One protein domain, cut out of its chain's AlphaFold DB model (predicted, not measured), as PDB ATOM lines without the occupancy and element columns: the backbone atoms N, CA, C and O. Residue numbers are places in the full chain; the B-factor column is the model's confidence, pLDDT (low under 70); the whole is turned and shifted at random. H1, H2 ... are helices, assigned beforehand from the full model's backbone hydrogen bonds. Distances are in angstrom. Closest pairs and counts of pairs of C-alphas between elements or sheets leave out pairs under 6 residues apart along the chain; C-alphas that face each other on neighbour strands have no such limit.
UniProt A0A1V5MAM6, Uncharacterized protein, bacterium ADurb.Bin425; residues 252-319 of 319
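This is residues 252 to 319 of the 319 residues of an uncharacterized protein of bacterium ADurb.Bin425 (UniProt A0A1V5MAM6). The longest helix, H3, runs between H2 on one side, set nearly at right angles to it, and the shorter H4 on the other; one-turn H1 sits by the start of H2. The printed 68 residues, all helix in class, hold H1, H2, H3 and H4 in chain order and no named strand. The whole is compact, radius of gyration of the C-alphas 11.7 A, spanning 31 by 26 by 21 A.

H3, residues 283 to 297, is 20.9 A long and begins at C-alpha 283 (24.915, 38.043, -25.128). H2, residues 261 to 274, measures 20.2 A; H4, residues 311 to 318, 10.8 A, ending at C-alpha 318 (37.975, 23.168, -28.582); H1, residues 254 to 257, 5.1 A.

H3 and H2 only just touch, with 3 pairs of C-alphas within 8 A, through residues 290 to 293 and 268 to 271 alone; the closest C-alphas, of Phe 290 and Tyr 271, are 6.5 A apart, and the lines are about perpendicular at 88 degrees. H3 touches H4 with residues 288 to 292 alone, closest C-alphas Lys 292 and Leu 317, 6.5 A, the same way at a steep tilt of 46 degrees. H1 and H2 are close but not clearly touching, closest C-alphas Leu 255 and Glu 261, 7.0 A. H2 and H4 are apart. Every O i to N i+4 pair is within hydrogen-bond range in H2, H3 and H4; H1 is too short for one.

The farthest C-alphas, of Glu 280 and Lys 304, are 32.3 A apart. The printed part has no cut; H3 to H4 is a long link. Residues 302 to 313 and 319 have pLDDT under 70.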
ATOM      1  N   PRO A 252      25.720  37.077 -35.489       89.00
ATOM      2  CA  PRO A 252      24.971  36.969 -36.748       89.00
ATOM      3  C   PRO A 252      25.316  35.739 -37.601       89.00
ATOM      4  O   PRO A 252      24.428  35.172 -38.240       89.00
ATOM      5  N   ASP A 253      26.569  35.267 -37.553       86.69
ATOM      6  CA  ASP A 253      27.036  34.072 -38.282       86.69
ATOM      7  C   ASP A 253      26.250  32.800 -37.917       86.69
ATOM      8  O   ASP A 253      26.258  31.818 -38.662       86.69
ATOM      9  N   ILE A 254      25.535  32.795 -36.782       88.19
ATOM     10  CA  ILE A 254      24.670  31.684 -36.373       88.19
ATOM     11  C   ILE A 254      23.624  31.336 -37.439       88.19
ATOM     12  O   ILE A 254      23.271  30.167 -37.584       88.19
ATOM     13  N   LEU A 255      23.175  32.319 -38.224       88.12
ATOM     14  CA  LEU A 255      22.223  32.120 -39.320       88.12
ATOM     15  C   LEU A 255      22.865  31.423 -40.526       88.12
ATOM     16  O   LEU A 255      22.186  30.732 -41.276       88.12
ATOM     17  N   THR A 256      24.185  31.531 -40.695       86.44
ATOM     18  CA  THR A 256      24.924  30.743 -41.693       86.44
ATOM     19  C   THR A 256      25.041  29.277 -41.271       86.44
ATOM     20  O   THR A 256      25.050  28.385 -42.116       86.44
ATOM     21  N   ILE A 257      25.110  29.013 -39.962       85.75
ATOM     22  CA  ILE A 257      25.141  27.653 -39.401       85.75
ATOM     23  C   ILE A 257      23.740  27.021 -39.442       85.75
ATOM     24  O   ILE A 257      23.605  25.830 -39.726       85.75
ATOM     25  N   PHE A 258      22.705  27.822 -39.182       88.75
ATOM     26  CA  PHE A 258      21.302  27.416 -39.155       88.75
ATOM     27  C   PHE A 258      20.470  28.291 -40.108       88.75
ATOM     28  O   PHE A 258      19.836  29.246 -39.657       88.75
ATOM     29  N   PRO A 259      20.441  27.968 -41.415       83.44
ATOM     30  CA  PRO A 259      19.705  28.763 -42.402       83.44
ATOM     31  C   PRO A 259      18.181  28.706 -42.202       83.44
ATOM     32  O   PRO A 259      17.468  29.633 -42.571       83.44
ATOM     33  N   GLU A 260      17.670  27.632 -41.591       91.38
ATOM     34  CA  GLU A 260      16.269  27.525 -41.180       91.38
ATOM     35  C   GLU A 260      16.058  28.225 -39.829       91.38
ATOM     36  O   GLU A 260      16.260  27.637 -38.761       91.38
ATOM     37  N   GLU A 261      15.631  29.489 -39.868       91.88
ATOM     38  CA  GLU A 261      15.482  30.321 -38.668       91.88
ATOM     39  C   GLU A 261      14.502  29.735 -37.639       91.88
ATOM     40  O   GLU A 261      14.739  29.819 -36.434       91.88
ATOM     41  N   GLU A 262      13.430  29.091 -38.099       93.94
ATOM     42  CA  GLU A 262      12.448  28.459 -37.218       93.94
ATOM     43  C   GLU A 262      13.061  27.298 -36.422       93.94
ATOM     44  O   GLU A 262      12.863  27.176 -35.212       93.94
ATOM     45  N   LYS A 263      13.912  26.494 -37.066       93.12
ATOM     46  CA  LYS A 263      14.651  25.420 -36.398       93.12
ATOM     47  C   LYS A 263      15.653  25.974 -35.384       93.12
ATOM     48  O   LYS A 263      15.780  25.428 -34.287       93.12
ATOM     49  N   LEU A 264      16.345  27.067 -35.719       94.38
ATOM     50  CA  LEU A 264      17.226  27.769 -34.780       94.38
ATOM     51  C   LEU A 264      16.452  28.279 -33.557       94.38
ATOM     52  O   LEU A 264      16.921  28.111 -32.432       94.38
ATOM     53  N   ASN A 265      15.264  28.857 -33.755       95.81
ATOM     54  CA  ASN A 265      14.411  29.321 -32.658       95.81
ATOM     55  C   ASN A 265      14.045  28.170 -31.717       95.81
ATOM     56  O   ASN A 265      14.217  28.296 -30.509       95.81
ATOM     57  N   GLN A 266      13.626  27.026 -32.260       95.25
ATOM     58  CA  GLN A 266      13.278  25.842 -31.465       95.25
ATOM     59  C   GLN A 266      14.474  25.273 -30.686       95.25
ATOM     60  O   GLN A 266      14.325  24.800 -29.559       95.25
ATOM     61  N   LEU A 267      15.678  25.312 -31.265       95.62
ATOM     62  CA  LEU A 267      16.910  24.924 -30.572       95.62
ATOM     63  C   LEU A 267      17.239  25.886 -29.422       95.62
ATOM     64  O   LEU A 267      17.603  25.433 -28.338       95.62
ATOM     65  N   LEU A 268      17.094  27.195 -29.646       95.81
ATOM     66  CA  LEU A 268      17.330  28.220 -28.628       95.81
ATOM     67  C   LEU A 268      16.328  28.128 -27.475       95.81
ATOM     68  O   LEU A 268      16.743  28.216 -26.324       95.81
ATOM     69  N   GLU A 269      15.045  27.888 -27.757       94.44
ATOM     70  CA  GLU A 269      14.036  27.671 -26.712       94.44
ATOM     71  C   GLU A 269      14.411  26.479 -25.819       94.44
ATOM     72  O   GLU A 269      14.494  26.626 -24.600       94.44
ATOM     73  N   ARG A 270      14.780  25.335 -26.416       94.12
ATOM     74  CA  ARG A 270      15.246  24.163 -25.652       94.12
ATOM     75  C   ARG A 270      16.521  24.438 -24.857       94.12
ATOM     76  O   ARG A 270      16.686  23.927 -23.750       94.12
ATOM     77  N   TYR A 271      17.439  25.230 -25.404       95.06
ATOM     78  CA  TYR A 271      18.622  25.666 -24.667       95.06
ATOM     79  C   TYR A 271      18.240  26.503 -23.446       95.06
ATOM     80  O   TYR A 271      18.754  26.251 -22.361       95.06
ATOM     81  N   PHE A 272      17.316  27.450 -23.585       93.44
ATOM     82  CA  PHE A 272      16.876  28.297 -22.477       93.44
ATOM     83  C   PHE A 272      16.123  27.527 -21.392       93.44
ATOM     84  O   PHE A 272      16.260  27.877 -20.224       93.44
ATOM     85  N   ASP A 273      15.431  26.439 -21.728       91.25
ATOM     86  CA  ASP A 273      14.831  25.548 -20.722       91.25
ATOM     87  C   ASP A 273      15.898  24.893 -19.824       91.25
ATOM     88  O   ASP A 273      15.669  24.654 -18.641       91.25
ATOM     89  N   ASN A 274      17.100  24.658 -20.363       90.88
ATOM     90  CA  ASN A 274      18.238  24.089 -19.634       90.88
ATOM     91  C   ASN A 274      19.184  25.154 -19.052       90.88
ATOM     92  O   ASN A 274      19.959  24.876 -18.138       90.88
ATOM     93  N   CYS A 275      19.171  26.365 -19.607       91.06
ATOM     94  CA  CYS A 275      20.038  27.488 -19.254       91.06
ATOM     95  C   CYS A 275      19.197  28.776 -19.125       91.06
ATOM     96  O   CYS A 275      19.313  29.684 -19.958       91.06
ATOM     97  N   PRO A 276      18.335  28.875 -18.094       87.31
ATOM     98  CA  PRO A 276      17.284  29.895 -18.026       87.31
ATOM     99  C   PRO A 276      17.802  31.313 -17.762       87.31
ATOM    100  O   PRO A 276      17.211  32.275 -18.247       87.31
ATOM    101  N   SER A 277      18.918  31.463 -17.046       87.81
ATOM    102  CA  SER A 277      19.525  32.777 -16.792       87.81
ATOM    103  C   SER A 277      20.277  33.297 -18.013       87.81
ATOM    104  O   SER A 277      20.945  32.525 -18.706       87.81
ATOM    105  N   VAL A 278      20.250  34.615 -18.221       87.38
ATOM    106  CA  VAL A 278      21.183  35.276 -19.148       87.38
ATOM    107  C   VAL A 278      22.624  35.159 -18.648       87.38
ATOM    108  O   VAL A 278      22.866  35.024 -17.444       87.38
ATOM    109  N   SER A 279      23.587  35.219 -19.570       86.94
ATOM    110  CA  SER A 279      25.003  35.210 -19.206       86.94
ATOM    111  C   SER A 279      25.455  36.545 -18.609       86.94
ATOM    112  O   SER A 279      25.205  37.605 -19.182       86.94
ATOM    113  N   GLU A 280      26.211  36.484 -17.512       86.38
ATOM    114  CA  GLU A 280      26.854  37.653 -16.898       86.38
ATOM    115  C   GLU A 280      27.948  38.272 -17.782       86.38
ATOM    116  O   GLU A 280      28.244  39.455 -17.650       86.38
ATOM    117  N   LEU A 281      28.520  37.495 -18.712       89.56
ATOM    118  CA  LEU A 281      29.530  37.960 -19.672       89.56
ATOM    119  C   LEU A 281      28.911  38.565 -20.946       89.56
ATOM    120  O   LEU A 281      29.625  38.911 -21.886       89.56
ATOM    121  N   GLY A 282      27.583  38.690 -20.986       90.06
ATOM    122  CA  GLY A 282      26.853  39.309 -22.083       90.06
ATOM    123  C   GLY A 282      26.374  38.333 -23.165       90.06
ATOM    124  O   GLY A 282      26.586  37.119 -23.094       90.06
ATOM    125  N   PRO A 283      25.684  38.859 -24.191       91.94
ATOM    126  CA  PRO A 283      24.915  38.043 -25.128       91.94
ATOM    127  C   PRO A 283      25.772  37.217 -26.092       91.94
ATOM    128  O   PRO A 283      25.333  36.157 -26.536       91.94
ATOM    129  N   TYR A 284      27.000  37.654 -26.392       91.19
ATOM    130  CA  TYR A 284      27.932  36.853 -27.188       91.19
ATOM    131  C   TYR A 284      28.349  35.580 -26.443       91.19
ATOM    132  O   TYR A 284      28.343  34.499 -27.023       91.19
ATOM    133  N   ASP A 285      28.651  35.673 -25.144       92.44
ATOM    134  CA  ASP A 285      28.961  34.493 -24.331       92.44
ATOM    135  C   ASP A 285      27.755  33.551 -24.214       92.44
ATOM    136  O   ASP A 285      27.916  32.335 -24.288       92.44
ATOM    137  N   ASP A 286      26.538  34.093 -24.115       93.06
ATOM    138  CA  ASP A 286      25.312  33.285 -24.146       93.06
ATOM    139  C   ASP A 286      25.169  32.527 -25.483       93.06
ATOM    140  O   ASP A 286      24.888  31.328 -25.496       93.06
ATOM    141  N   ALA A 287      25.477  33.179 -26.612       92.94
ATOM    142  CA  ALA A 287      25.544  32.522 -27.919       92.94
ATOM    143  C   ALA A 287      26.609  31.412 -27.950       92.94
ATOM    144  O   ALA A 287      26.374  30.323 -28.471       92.94
ATOM    145  N   MET A 288      27.779  31.644 -27.358       92.19
ATOM    146  CA  MET A 288      28.850  30.648 -27.296       92.19
ATOM    147  C   MET A 288      28.479  29.446 -26.408       92.19
ATOM    148  O   MET A 288      28.743  28.295 -26.774       92.19
ATOM    149  N   LYS A 289      27.815  29.677 -25.271       93.50
ATOM    150  CA  LYS A 289      27.248  28.623 -24.413       93.50
ATOM    151  C   LYS A 289      26.183  27.812 -25.144       93.50
ATOM    152  O   LYS A 289      26.213  26.584 -25.055       93.50
ATOM    153  N   PHE A 290      25.331  28.461 -25.935       94.56
ATOM    154  CA  PHE A 290      24.392  27.777 -26.822       94.56
ATOM    155  C   PHE A 290      25.112  26.848 -27.815       94.56
ATOM    156  O   PHE A 290      24.764  25.674 -27.930       94.56
ATOM    157  N   MET A 291      26.186  27.311 -28.465       92.31
ATOM    158  CA  MET A 291      26.970  26.462 -29.375       92.31
ATOM    159  C   MET A 291      27.587  25.246 -28.664       92.31
ATOM    160  O   MET A 291      27.618  24.145 -29.221       92.31
ATOM    161  N   LYS A 292      28.044  25.410 -27.414       91.56
ATOM    162  CA  LYS A 292      28.521  24.294 -26.576       91.56
ATOM    163  C   LYS A 292      27.402  23.328 -26.194       91.56
ATOM    164  O   LYS A 292      27.619  22.117 -26.239       91.56
ATOM    165  N   TYR A 293      26.225  23.847 -25.856       94.19
ATOM    166  CA  TYR A 293      25.036  23.046 -25.582       94.19
ATOM    167  C   TYR A 293      24.690  22.153 -26.783       94.19
ATOM    168  O   TYR A 293      24.595  20.939 -26.618       94.19
ATOM    169  N   LEU A 294      24.651  22.715 -27.996       93.19
ATOM    170  CA  LEU A 294      24.385  21.952 -29.222       93.19
ATOM    171  C   LEU A 294      25.456  20.907 -29.535       93.19
ATOM    172  O   LEU A 294      25.149  19.806 -29.991       93.19
ATOM    173  N   LYS A 295      26.731  21.230 -29.289       90.19
ATOM    174  CA  LYS A 295      27.824  20.259 -29.442       90.19
ATOM    175  C   LYS A 295      27.628  19.071 -28.497       90.19
ATOM    176  O   LYS A 295      27.847  17.934 -28.904       90.19
ATOM    177  N   LYS A 296      27.211  19.327 -27.253       91.44
ATOM    178  CA  LYS A 296      26.954  18.293 -26.243       91.44
ATOM    179  C   LYS A 296      25.703  17.464 -26.559       91.44
ATOM    180  O   LYS A 296      25.716  16.267 -26.297       91.44
ATOM    181  N   SER A 297      24.656  18.073 -27.123       91.75
ATOM    182  CA  SER A 297      23.431  17.366 -27.526       91.75
ATOM    183  C   SER A 297      23.549  16.638 -28.871       91.75
ATOM    184  O   SER A 297      22.658  15.875 -29.227       91.75
ATOM    185  N   GLY A 298      24.643  16.843 -29.618       89.56
ATOM    186  CA  GLY A 298      24.835  16.268 -30.955       89.56
ATOM    187  C   GLY A 298      24.009  16.955 -32.049       89.56
ATOM    188  O   GLY A 298      23.926  16.450 -33.164       89.56
ATOM    189  N   GLU A 299      23.406  18.106 -31.746       89.81
ATOM    190  CA  GLU A 299      22.543  18.866 -32.658       89.81
ATOM    191  C   GLU A 299      23.296  19.971 -33.408       89.81
ATOM    192  O   GLU A 299      22.728  20.636 -34.276       89.81
ATOM    193  N   LEU A 300      24.580  20.172 -33.090       86.81
ATOM    194  CA  LEU A 300      25.449  21.059 -33.848       86.81
ATOM    195  C   LEU A 300      25.705  20.454 -35.245       86.81
ATOM    196  O   LEU A 300      26.263  19.356 -35.324       86.81
ATOM    197  N   PRO A 301      25.341  21.140 -36.348       81.06
ATOM    198  CA  PRO A 301      25.529  20.618 -37.695       81.06
ATOM    199  C   PRO A 301      26.987  20.238 -37.969       81.06
ATOM    200  O   PRO A 301      27.918  20.949 -37.581       81.06
ATOM    201  N   ALA A 302      27.186  19.113 -38.662       68.50
ATOM    202  CA  ALA A 302      28.516  18.647 -39.032       68.50
ATOM    203  C   ALA A 302      29.254  19.727 -39.852       68.50
ATOM    204  O   ALA A 302      28.644  20.360 -40.719       68.50
ATOM    205  N   PRO A 303      30.569  19.914 -39.646       56.97
ATOM    206  CA  PRO A 303      31.349  21.022 -40.195       56.97
ATOM    207  C   PRO A 303      31.654  20.885 -41.700       56.97
ATOM    208  O   PRO A 303      32.739  21.240 -42.152       56.97
ATOM    209  N   LYS A 304      30.696  20.434 -42.521       50.34
ATOM    210  CA  LYS A 304      30.782  20.550 -43.990       50.34
ATOM    211  C   LYS A 304      30.858  22.019 -44.453       50.34
ATOM    212  O   LYS A 304      31.248  22.277 -45.581       50.34
ATOM    213  N   LEU A 305      30.594  22.970 -43.550       48.31
ATOM    214  CA  LEU A 305      30.825  24.414 -43.671       48.31
ATOM    215  C   LEU A 305      32.096  24.868 -42.916       48.31
ATOM    216  O   LEU A 305      32.082  25.860 -42.191       48.31
ATOM    217  N   ALA A 306      33.222  24.159 -43.060       44.22
ATOM    218  CA  ALA A 306      34.491  24.506 -42.399       44.22
ATOM    219  C   ALA A 306      34.995  25.947 -42.687       44.22
ATOM    220  O   ALA A 306      35.833  26.461 -41.933       44.22
ATOM    221  N   GLY A 307      34.460  26.607 -43.721       52.41
ATOM    222  CA  GLY A 307      34.703  28.019 -44.031       52.41
ATOM    223  C   GLY A 307      33.845  29.036 -43.262       52.41
ATOM    224  O   GLY A 307      34.253  30.185 -43.178       52.41
ATOM    225  N   ALA A 308      32.701  28.647 -42.684       54.72
ATOM    226  CA  ALA A 308      31.741  29.592 -42.090       54.72
ATOM    227  C   ALA A 308      31.935  29.838 -40.583       54.72
ATOM    228  O   ALA A 308      31.458  30.834 -40.050       54.72
ATOM    229  N   LEU A 309      32.624  28.939 -39.868       63.88
ATOM    230  CA  LEU A 309      32.872  29.118 -38.434       63.88
ATOM    231  C   LEU A 309      34.083  30.032 -38.218       63.88
ATOM    232  O   LEU A 309      35.193  29.702 -38.653       63.88
ATOM    233  N   SER A 310      33.884  31.133 -37.491       65.94
ATOM    234  CA  SER A 310      34.963  32.050 -37.116       65.94
ATOM    235  C   SER A 310      36.067  31.338 -36.314       65.94
ATOM    236  O   SER A 310      35.824  30.374 -35.578       65.94
ATOM    237  N   GLN A 311      37.310  31.819 -36.434       67.19
ATOM    238  CA  GLN A 311      38.466  31.279 -35.699       67.19
ATOM    239  C   GLN A 311      38.230  31.300 -34.174       67.19
ATOM    240  O   GLN A 311      38.621  30.369 -33.466       67.19
ATOM    241  N   ALA A 312      37.541  32.336 -33.683       65.81
ATOM    242  CA  ALA A 312      37.160  32.490 -32.281       65.81
ATOM    243  C   ALA A 312      36.228  31.360 -31.813       65.81
ATOM    244  O   ALA A 312      36.495  30.733 -30.787       65.81
ATOM    245  N   LEU A 313      35.199  31.029 -32.602       69.25
ATOM    246  CA  LEU A 313      34.277  29.942 -32.274       69.25
ATOM    247  C   LEU A 313      34.981  28.576 -32.290       69.25
ATOM    248  O   LEU A 313      34.764  27.762 -31.392       69.25
ATOM    249  N   LYS A 314      35.874  28.330 -33.260       72.25
ATOM    250  CA  LYS A 314      36.680  27.094 -33.312       72.25
ATOM    251  C   LYS A 314      37.527  26.923 -32.047       72.25
ATOM    252  O   LYS A 314      37.523  25.846 -31.454       72.25
ATOM    253  N   SER A 315      38.207  27.985 -31.608       72.12
ATOM    254  CA  SER A 315      39.006  27.974 -30.374       72.12
ATOM    255  C   SER A 315      38.144  27.758 -29.127       72.12
ATOM    256  O   SER A 315      38.511  26.977 -28.251       72.12
ATOM    257  N   PHE A 316      36.974  28.399 -29.059       74.19
ATOM    258  CA  PHE A 316      36.066  28.268 -27.923       74.19
ATOM    259  C   PHE A 316      35.458  26.867 -27.803       74.19
ATOM    260  O   PHE A 316      35.345  26.346 -26.698       74.19
ATOM    261  N   LEU A 317      35.087  26.238 -28.925       73.62
ATOM    262  CA  LEU A 317      34.536  24.879 -28.946       73.62
ATOM    263  C   LEU A 317      35.588  23.792 -28.689       73.62
ATOM    264  O   LEU A 317      35.211  22.665 -28.360       73.62
ATOM    265  N   ALA A 318      36.875  24.088 -28.879       70.81
ATOM    266  CA  ALA A 318      37.975  23.168 -28.582       70.81
ATOM    267  C   ALA A 318      38.303  23.081 -27.078       70.81
ATOM    268  O   ALA A 318      38.927  22.108 -26.665       70.81
ATOM    269  N   LYS A 319      37.877  24.078 -26.290       65.38
ATOM    270  CA  LYS A 319      38.000  24.142 -24.826       65.38
ATOM    271  C   LYS A 319      36.740  23.631 -24.136       65.38
ATOM    272  O   LYS A 319      36.880  22.795 -23.227       65.38
TER     273      LYS A 319